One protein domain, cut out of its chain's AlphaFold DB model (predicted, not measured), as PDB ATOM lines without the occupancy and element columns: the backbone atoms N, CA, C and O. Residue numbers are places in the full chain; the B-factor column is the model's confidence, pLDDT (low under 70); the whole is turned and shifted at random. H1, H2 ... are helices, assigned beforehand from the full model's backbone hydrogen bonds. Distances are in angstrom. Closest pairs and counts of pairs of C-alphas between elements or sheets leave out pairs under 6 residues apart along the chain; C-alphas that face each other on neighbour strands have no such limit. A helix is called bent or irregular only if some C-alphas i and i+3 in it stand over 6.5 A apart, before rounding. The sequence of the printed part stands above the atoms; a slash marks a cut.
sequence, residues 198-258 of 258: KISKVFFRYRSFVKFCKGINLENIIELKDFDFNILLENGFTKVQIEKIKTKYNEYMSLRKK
ATOM      1  N   LYS A 198      90.466 155.991  24.174       95.38
ATOM      2  CA  LYS A 198      90.118 154.630  24.588       95.38
ATOM      3  C   LYS A 198      91.362 153.744  24.654       95.38
ATOM      4  O   LYS A 198      92.186 153.737  23.732       95.38
ATOM      5  N   ILE A 199      91.451 152.895  25.677       96.06
ATOM      6  CA  ILE A 199      92.509 151.887  25.845       96.06
ATOM      7  C   ILE A 199      92.621 151.025  24.583       96.06
ATOM      8  O   ILE A 199      93.723 150.743  24.112       96.06
ATOM      9  N   SER A 200      91.491 150.662  23.974       95.94
ATOM     10  CA  SER A 200      91.445 149.889  22.727       95.94
ATOM     11  C   SER A 200      92.117 150.591  21.540       95.94
ATOM     12  O   SER A 200      92.721 149.915  20.706       95.94
ATOM     13  N   LYS A 201      92.070 151.928  21.479       94.44
ATOM     14  CA  LYS A 201      92.727 152.745  20.447       94.44
ATOM     15  C   LYS A 201      94.232 152.836  20.701       94.44
ATOM     16  O   LYS A 201      95.023 152.555  19.801       94.44
ATOM     17  N   VAL A 202      94.649 153.130  21.933       94.44
ATOM     18  CA  VAL A 202      96.077 153.255  22.296       94.44
ATOM     19  C   VAL A 202      96.803 151.906  22.196       94.44
ATOM     20  O   VAL A 202      97.896 151.791  21.624       94.44
ATOM     21  N   PHE A 203      96.164 150.846  22.688       96.56
ATOM     22  CA  PHE A 203      96.724 149.502  22.797       96.56
ATOM     23  C   PHE A 203      96.193 148.525  21.744       96.56
ATOM     24  O   PHE A 203      96.249 147.318  21.955       96.56
ATOM     25  N   PHE A 204      95.762 148.993  20.570       94.69
ATOM     26  CA  PHE A 204      95.174 148.135  19.525       94.69
ATOM     27  C   PHE A 204      96.043 146.922  19.108       94.69
ATOM     28  O   PHE A 204      95.525 145.893  18.673       94.69
ATOM     29  N   ARG A 205      97.378 147.018  19.255       94.75
ATOM     30  CA  ARG A 205      98.336 145.921  18.994       94.75
ATOM     31  C   ARG A 205      98.494 144.933  20.160       94.75
ATOM     32  O   ARG A 205      99.026 143.849  19.959       94.75
ATOM     33  N   TYR A 206      98.018 145.271  21.355       95.56
ATOM     34  CA  TYR A 206      98.115 144.478  22.584       95.56
ATOM     35  C   TYR A 206      96.754 143.853  22.916       95.56
ATOM     36  O   TYR A 206      96.157 144.129  23.954       95.56
ATOM     37  N   ARG A 207      96.240 143.008  22.013       94.56
ATOM     38  CA  ARG A 207      94.863 142.476  22.077       94.56
ATOM     39  C   ARG A 207      94.520 141.815  23.415       94.56
ATOM     40  O   ARG A 207      93.423 142.029  23.922       94.56
ATOM     41  N   SER A 208      95.446 141.050  23.995       94.69
ATOM     42  CA  SER A 208      95.240 140.403  25.298       94.69
ATOM     43  C   SER A 208      95.064 141.422  26.424       94.69
ATOM     44  O   SER A 208      94.177 141.250  27.250       94.69
ATOM     45  N   PHE A 209      95.847 142.506  26.421       96.69
ATOM     46  CA  PHE A 209      95.721 143.587  27.402       96.69
ATOM     47  C   PHE A 209      94.400 144.337  27.236       96.69
ATOM     48  O   PHE A 209      93.677 144.522  28.204       96.69
ATOM     49  N   VAL A 210      94.019 144.670  25.999       96.81
ATOM     50  CA  VAL A 210      92.719 145.305  25.722       96.81
ATOM     51  C   VAL A 210      91.558 144.421  26.188       96.81
ATOM     52  O   VAL A 210      90.608 144.919  26.786       96.81
ATOM     53  N   LYS A 211      91.632 143.104  25.947       96.06
ATOM     54  CA  LYS A 211      90.623 142.146  26.421       96.06
ATOM     55  C   LYS A 211      90.572 142.094  27.950       96.06
ATOM     56  O   LYS A 211      89.476 142.058  28.498       96.06
ATOM     57  N   PHE A 212      91.731 142.102  28.608       96.31
ATOM     58  CA  PHE A 212      91.833 142.150  30.065       96.31
ATOM     59  C   PHE A 212      91.178 143.420  30.626       96.31
ATOM     60  O   PHE A 212      90.248 143.303  31.416       96.31
ATOM     61  N   CYS A 213      91.568 144.607  30.145       95.44
ATOM     62  CA  CYS A 213      90.997 145.887  30.577       95.44
ATOM     63  C   CYS A 213      89.475 145.918  30.412       95.44
ATOM     64  O   CYS A 213      88.761 146.280  31.339       95.44
ATOM     65  N   LYS A 214      88.965 145.441  29.270       94.06
ATOM     66  CA  LYS A 214      87.520 145.334  29.041       94.06
ATOM     67  C   LYS A 214      86.833 144.400  30.046       94.06
ATOM     68  O   LYS A 214      85.702 144.663  30.430       94.06
ATOM     69  N   GLY A 215      87.494 143.318  30.459       92.88
ATOM     70  CA  GLY A 215      86.972 142.376  31.455       92.88
ATOM     71  C   GLY A 215      86.827 142.971  32.857       92.88
ATOM     72  O   GLY A 215      85.987 142.508  33.618       92.88
ATOM     73  N   ILE A 216      87.601 144.013  33.169       92.81
ATOM     74  CA  ILE A 216      87.529 144.766  34.430       92.81
ATOM     75  C   ILE A 216      86.917 146.166  34.246       92.81
ATOM     76  O   ILE A 216      87.107 147.033  35.090       92.81
ATOM     77  N   ASN A 217      86.174 146.378  33.153       92.81
ATOM     78  CA  ASN A 217      85.477 147.628  32.823       92.81
ATOM     79  C   ASN A 217      86.367 148.883  32.745       92.81
ATOM     80  O   ASN A 217      85.892 149.981  33.010       92.81
ATOM     81  N   LEU A 218      87.629 148.740  32.336       93.75
ATOM     82  CA  LEU A 218      88.479 149.875  31.970       93.75
ATOM     83  C   LEU A 218      88.334 150.167  30.472       93.75
ATOM     84  O   LEU A 218      88.609 149.305  29.627       93.75
ATOM     85  N   GLU A 219      87.930 151.388  30.139       94.19
ATOM     86  CA  GLU A 219      87.668 151.847  28.776       94.19
ATOM     87  C   GLU A 219      88.642 152.938  28.317       94.19
ATOM     88  O   GLU A 219      89.115 152.877  27.177       94.19
ATOM     89  N   ASN A 220      88.981 153.899  29.178       95.06
ATOM     90  CA  ASN A 220      89.744 155.099  28.845       95.06
ATOM     91  C   ASN A 220      91.130 155.109  29.491       95.06
ATOM     92  O   ASN A 220      91.360 154.583  30.577       95.06
ATOM     93  N   ILE A 221      92.091 155.732  28.811       94.44
ATOM     94  CA  ILE A 221      93.494 155.705  29.231       94.44
ATOM     95  C   ILE A 221      93.737 156.368  30.597       94.44
ATOM     96  O   ILE A 221      94.661 155.958  31.299       94.44
ATOM     97  N   ILE A 222      92.922 157.355  31.000       92.81
ATOM     98  CA  ILE A 222      93.053 158.011  32.310       92.81
ATOM     99  C   ILE A 222      92.874 157.032  33.474       92.81
ATOM    100  O   ILE A 222      93.503 157.196  34.515       92.81
ATOM    101  N   GLU A 223      92.077 155.983  33.284       92.88
ATOM    102  CA  GLU A 223      91.775 154.991  34.317       92.88
ATOM    103  C   GLU A 223      92.991 154.101  34.616       92.88
ATOM    104  O   GLU A 223      93.059 153.461  35.661       92.88
ATOM    105  N   LEU A 224      94.000 154.104  33.735       93.44
ATOM    106  CA  LEU A 224      95.278 153.434  33.971       93.44
ATOM    107  C   LEU A 224      96.248 154.245  34.844       93.44
ATOM    108  O   LEU A 224      97.335 153.752  35.141       93.44
ATOM    109  N   LYS A 225      95.887 155.466  35.264       89.62
ATOM    110  CA  LYS A 225      96.743 156.332  36.092       89.62
ATOM    111  C   LYS A 225      97.184 155.666  37.387       89.62
ATOM    112  O   LYS A 225      98.370 155.721  37.705       89.62
ATOM    113  N   ASP A 226      96.247 155.020  38.065       86.81
ATOM    114  CA  ASP A 226      96.465 154.371  39.358       86.81
ATOM    115  C   ASP A 226      96.352 152.836  39.241       86.81
ATOM    116  O   ASP A 226      96.174 152.129  40.229       86.81
ATOM    117  N   PHE A 227      96.446 152.304  38.015       92.94
ATOM    118  CA  PHE A 227      96.332 150.874  37.747       92.94
ATOM    119  C   PHE A 227      97.613 150.125  38.139       92.94
ATOM    120  O   PHE A 227      98.702 150.407  37.630       92.94
ATOM    121  N   ASP A 228      97.480 149.114  39.004       92.50
ATOM    122  CA  ASP A 228      98.592 148.229  39.347       92.50
ATOM    123  C   ASP A 228      98.842 147.198  38.237       92.50
ATOM    124  O   ASP A 228      98.212 146.143  38.143       92.50
ATOM    125  N   PHE A 229      99.837 147.492  37.400       93.25
ATOM    126  CA  PHE A 229     100.258 146.614  36.310       93.25
ATOM    127  C   PHE A 229     100.797 145.252  36.773       93.25
ATOM    128  O   PHE A 229     100.930 144.357  35.936       93.25
ATOM    129  N   ASN A 230     101.108 145.055  38.059       90.94
ATOM    130  CA  ASN A 230     101.561 143.753  38.555       90.94
ATOM    131  C   ASN A 230     100.438 142.707  38.566       90.94
ATOM    132  O   ASN A 230     100.733 141.529  38.375       90.94
ATOM    133  N   ILE A 231      99.169 143.128  38.644       93.00
ATOM    134  CA  ILE A 231      97.990 142.245  38.524       93.00
ATOM    135  C   ILE A 231      98.014 141.463  37.197       93.00
ATOM    136  O   ILE A 231      97.504 140.345  37.095       93.00
ATOM    137  N   LEU A 232      98.661 142.004  36.161       94.06
ATOM    138  CA  LEU A 232      98.803 141.320  34.877       94.06
ATOM    139  C   LEU A 232      99.647 140.036  34.977       94.06
ATOM    140  O   LEU A 232      99.419 139.113  34.194       94.06
ATOM    141  N   LEU A 233     100.581 139.928  35.933       93.19
ATOM    142  CA  LEU A 233     101.364 138.698  36.139       93.19
ATOM    143  C   LEU A 233     100.457 137.526  36.520       93.19
ATOM    144  O   LEU A 233     100.582 136.437  35.963       93.19
ATOM    145  N   GLU A 234      99.503 137.777  37.416       91.25
ATOM    146  CA  GLU A 234      98.513 136.796  37.873       91.25
ATOM    147  C   GLU A 234      97.536 136.399  36.756       91.25
ATOM    148  O   GLU A 234      96.936 135.329  36.789       91.25
ATOM    149  N   ASN A 235      97.431 137.229  35.715       90.62
ATOM    150  CA  ASN A 235      96.556 137.033  34.560       90.62
ATOM    151  C   ASN A 235      97.306 136.531  33.312       90.62
ATOM    152  O   ASN A 235      96.836 136.687  32.181       90.62
ATOM    153  N   GLY A 236      98.479 135.920  33.503       91.19
ATOM    154  CA  GLY A 236      99.212 135.213  32.451       91.19
ATOM    155  C   GLY A 236     100.033 136.104  31.517       91.19
ATOM    156  O   GLY A 236     100.478 135.636  30.466       91.19
ATOM    157  N   PHE A 237     100.265 137.372  31.871       96.56
ATOM    158  CA  PHE A 237     101.187 138.234  31.132       96.56
ATOM    159  C   PHE A 237     102.622 138.019  31.613       96.56
ATOM    160  O   PHE A 237     102.916 137.943  32.803       96.56
ATOM    161  N   THR A 238     103.558 137.981  30.671       96.19
ATOM    162  CA  THR A 238     104.992 137.945  30.982       96.19
ATOM    163  C   THR A 238     105.497 139.319  31.426       96.19
ATOM    164  O   THR A 238     105.006 140.349  30.961       96.19
ATOM    165  N   LYS A 239     106.568 139.357  32.234       95.12
ATOM    166  CA  LYS A 239     107.237 140.615  32.628       95.12
ATOM    167  C   LYS A 239     107.587 141.497  31.422       95.12
ATOM    168  O   LYS A 239     107.373 142.701  31.453       95.12
ATOM    169  N   VAL A 240     108.048 140.891  30.325       94.94
ATOM    170  CA  VAL A 240     108.393 141.608  29.082       94.94
ATOM    171  C   VAL A 240     107.171 142.273  28.442       94.94
ATOM    172  O   VAL A 240     107.272 143.384  27.926       94.94
ATOM    173  N   GLN A 241     106.009 141.613  28.449       95.06
ATOM    174  CA  GLN A 241     104.773 142.208  27.932       95.06
ATOM    175  C   GLN A 241     104.306 143.371  28.805       95.06
ATOM    176  O   GLN A 241     103.914 144.402  28.265       95.06
ATOM    177  N   ILE A 242     104.383 143.215  30.129       95.81
ATOM    178  CA  ILE A 242     103.997 144.250  31.092       95.81
ATOM    179  C   ILE A 242     104.855 145.500  30.909       95.81
ATOM    180  O   ILE A 242     104.311 146.595  30.796       95.81
ATOM    181  N   GLU A 243     106.174 145.347  30.789       96.12
ATOM    182  CA  GLU A 243     107.061 146.489  30.554       96.12
ATOM    183  C   GLU A 243     106.744 147.196  29.231       96.12
ATOM    184  O   GLU A 243     106.603 148.412  29.216       96.12
ATOM    185  N   LYS A 244     106.483 146.463  28.138       95.94
ATOM    186  CA  LYS A 244     106.047 147.084  26.870       95.94
ATOM    187  C   LYS A 244     104.738 147.871  27.006       95.94
ATOM    188  O   LYS A 244     104.583 148.916  26.371       95.94
ATOM    189  N   ILE A 245     103.792 147.373  27.804       96.62
ATOM    190  CA  ILE A 245     102.521 148.058  28.074       96.62
ATOM    191  C   ILE A 245     102.776 149.341  28.874       96.62
ATOM    192  O   ILE A 245     102.300 150.400  28.463       96.62
ATOM    193  N   LYS A 246     103.569 149.271  29.951       95.38
ATOM    194  CA  LYS A 246     103.950 150.438  30.764       95.38
ATOM    195  C   LYS A 246     104.686 151.489  29.942       95.38
ATOM    196  O   LYS A 246     104.325 152.658  30.001       95.38
ATOM    197  N   THR A 247     105.676 151.088  29.141       95.50
ATOM    198  CA  THR A 247     106.406 152.003  28.254       95.50
ATOM    199  C   THR A 247     105.438 152.732  27.333       95.50
ATOM    200  O   THR A 247     105.451 153.957  27.287       95.50
ATOM    201  N   LYS A 248     104.527 152.004  26.675       95.31
ATOM    202  CA  LYS A 248     103.559 152.625  25.770       95.31
ATOM    203  C   LYS A 248     102.551 153.536  26.487       95.31
ATOM    204  O   LYS A 248     102.174 154.570  25.940       95.31
ATOM    205  N   TYR A 249     102.113 153.168  27.690       95.50
ATOM    206  CA  TYR A 249     101.284 154.028  28.539       95.50
ATOM    207  C   TYR A 249     102.011 155.338  28.879       95.50
ATOM    208  O   TYR A 249     101.461 156.422  28.685       95.50
ATOM    209  N   ASN A 250     103.267 155.238  29.319       94.00
ATOM    210  CA  ASN A 250     104.087 156.388  29.689       94.00
ATOM    211  C   ASN A 250     104.358 157.304  28.490       94.00
ATOM    212  O   ASN A 250     104.196 158.512  28.626       94.00
ATOM    213  N   GLU A 251     104.684 156.748  27.318       93.69
ATOM    214  CA  GLU A 251     104.843 157.503  26.062       93.69
ATOM    215  C   GLU A 251     103.572 158.281  25.696       93.69
ATOM    216  O   GLU A 251     103.630 159.442  25.287       93.69
ATOM    217  N   TYR A 252     102.404 157.648  25.849       93.75
ATOM    218  CA  TYR A 252     101.127 158.306  25.602       93.75
ATOM    219  C   TYR A 252     100.905 159.468  26.580       93.75
ATOM    220  O   TYR A 252     100.597 160.584  26.154       93.75
ATOM    221  N   MET A 253     101.086 159.216  27.880       92.06
ATOM    222  CA  MET A 253     100.845 160.202  28.933       92.06
ATOM    223  C   MET A 253     101.815 161.380  28.866       92.06
ATOM    224  O   MET A 253     101.370 162.520  28.973       92.06
ATOM    225  N   SER A 254     103.105 161.140  28.615       90.75
ATOM    226  CA  SER A 254     104.108 162.209  28.513       90.75
ATOM    227  C   SER A 254     103.814 163.195  27.385       90.75
ATOM    228  O   SER A 254     104.181 164.361  27.474       90.75
ATOM    229  N   LEU A 255     103.159 162.723  26.320       88.00
ATOM    230  CA  LEU A 255     102.830 163.538  25.157       88.00
ATOM    231  C   LEU A 255     101.485 164.244  25.258       88.00
ATOM    232  O   LEU A 255     101.245 165.129  24.459       88.00
ATOM    233  N   ARG A 256     100.556 163.820  26.118       90.31
ATOM    234  CA  ARG A 256      99.164 164.303  26.044       90.31
ATOM    235  C   ARG A 256      98.601 164.792  27.356       90.31
ATOM    236  O   ARG A 256      97.649 165.560  27.320       90.31
ATOM    237  N   LYS A 257      99.138 164.374  28.495       86.38
ATOM    238  CA  LYS A 257      98.619 164.810  29.788       86.38
ATOM    239  C   LYS A 257      98.920 166.299  30.012       86.38
ATOM    240  O   LYS A 257      99.982 166.788  29.613       86.38
ATOM    241  N   LYS A 258      97.953 167.020  30.581       82.00
ATOM    242  CA  LYS A 258      98.117 168.414  31.008       82.00
ATOM    243  C   LYS A 258      98.962 168.533  32.265       82.00
ATOM    244  O   LYS A 258      98.865 167.638  33.133       82.00
TER     245      LYS A 258
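What this domain is: This is residues 198 to 258 of the 258 residues of an uncharacterized protein of Hypnocyclicus thermotrophus (UniProt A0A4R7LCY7). One long helix, H5, makes one side of the domain and runs along its length. H1, H2 and H3 form a bent loop with their links over one side of it, and the short H4 makes a corner with the beginning of H5. The printed part has 61 residues with five named helices in the order H1, H2, H3, H4, H5 and no named strand; its class is all helix. It is compact, with a radius of gyration of the C-alphas of 10.8 A and spans of 33 by 22 by 22 A.

How they stand to each other: Start with H1, residues 199 to 202, which only just touches H2, residues 207 to 215, with 3 pairs of C-alphas within 8 A; the closest, of Ser 200 and Val 210, are 5.6 A apart. Go on to H3, residues 221 to 224: it is close to H1 but not clearly touching, with the closest C-alphas, of Ile 199 and Ile 221, 5.2 A apart. Next look at H4, residues 231 to 234, and H5, residues 239 to 256. These two touch only at the corner, and only just, with 3 pairs of C-alphas within 8 A; the closest are those of Leu 232 and Ile 242, 7.1 A apart, and H5 takes part with residues 239 to 242 alone. H1 and H5 are close but not clearly touching, at 7.9 A between the C-alphas of Val 202 and Tyr 252. H3 and H5 are close but not clearly touching too, at 8.0 A between those of Ile 221 and Tyr 249. H2 is only just apart from H5, with a closest distance of 8.2 A. In H2 and H5 every O i to N i+4 pair is within hydrogen-bond range; H1, H3 and H4 are too short for such a pair, and each has its one O i to N i+3 pair within range.

Where its parts are: Find C-alpha 199 at (92.509, 151.887, 25.845), where H1 begins. H2 runs 12.3 A from C-alpha 207 to C-alpha 215. Find C-alpha 239 at (107.237, 140.615, 32.628); from there H5 runs 25.9 A to C-alpha 256 at (99.164, 164.303, 26.044).

The domain as a whole: The two C-alphas farthest apart are those of Gly 236 and Lys 258, at 33.3 A. The printed part has no cut, and it ends at Lys 258, the chain's last residue. The link from H3 to H4 is short, and the other three are tight. The mean pLDDT of the printed part is 93.6, and no printed residue is under 70.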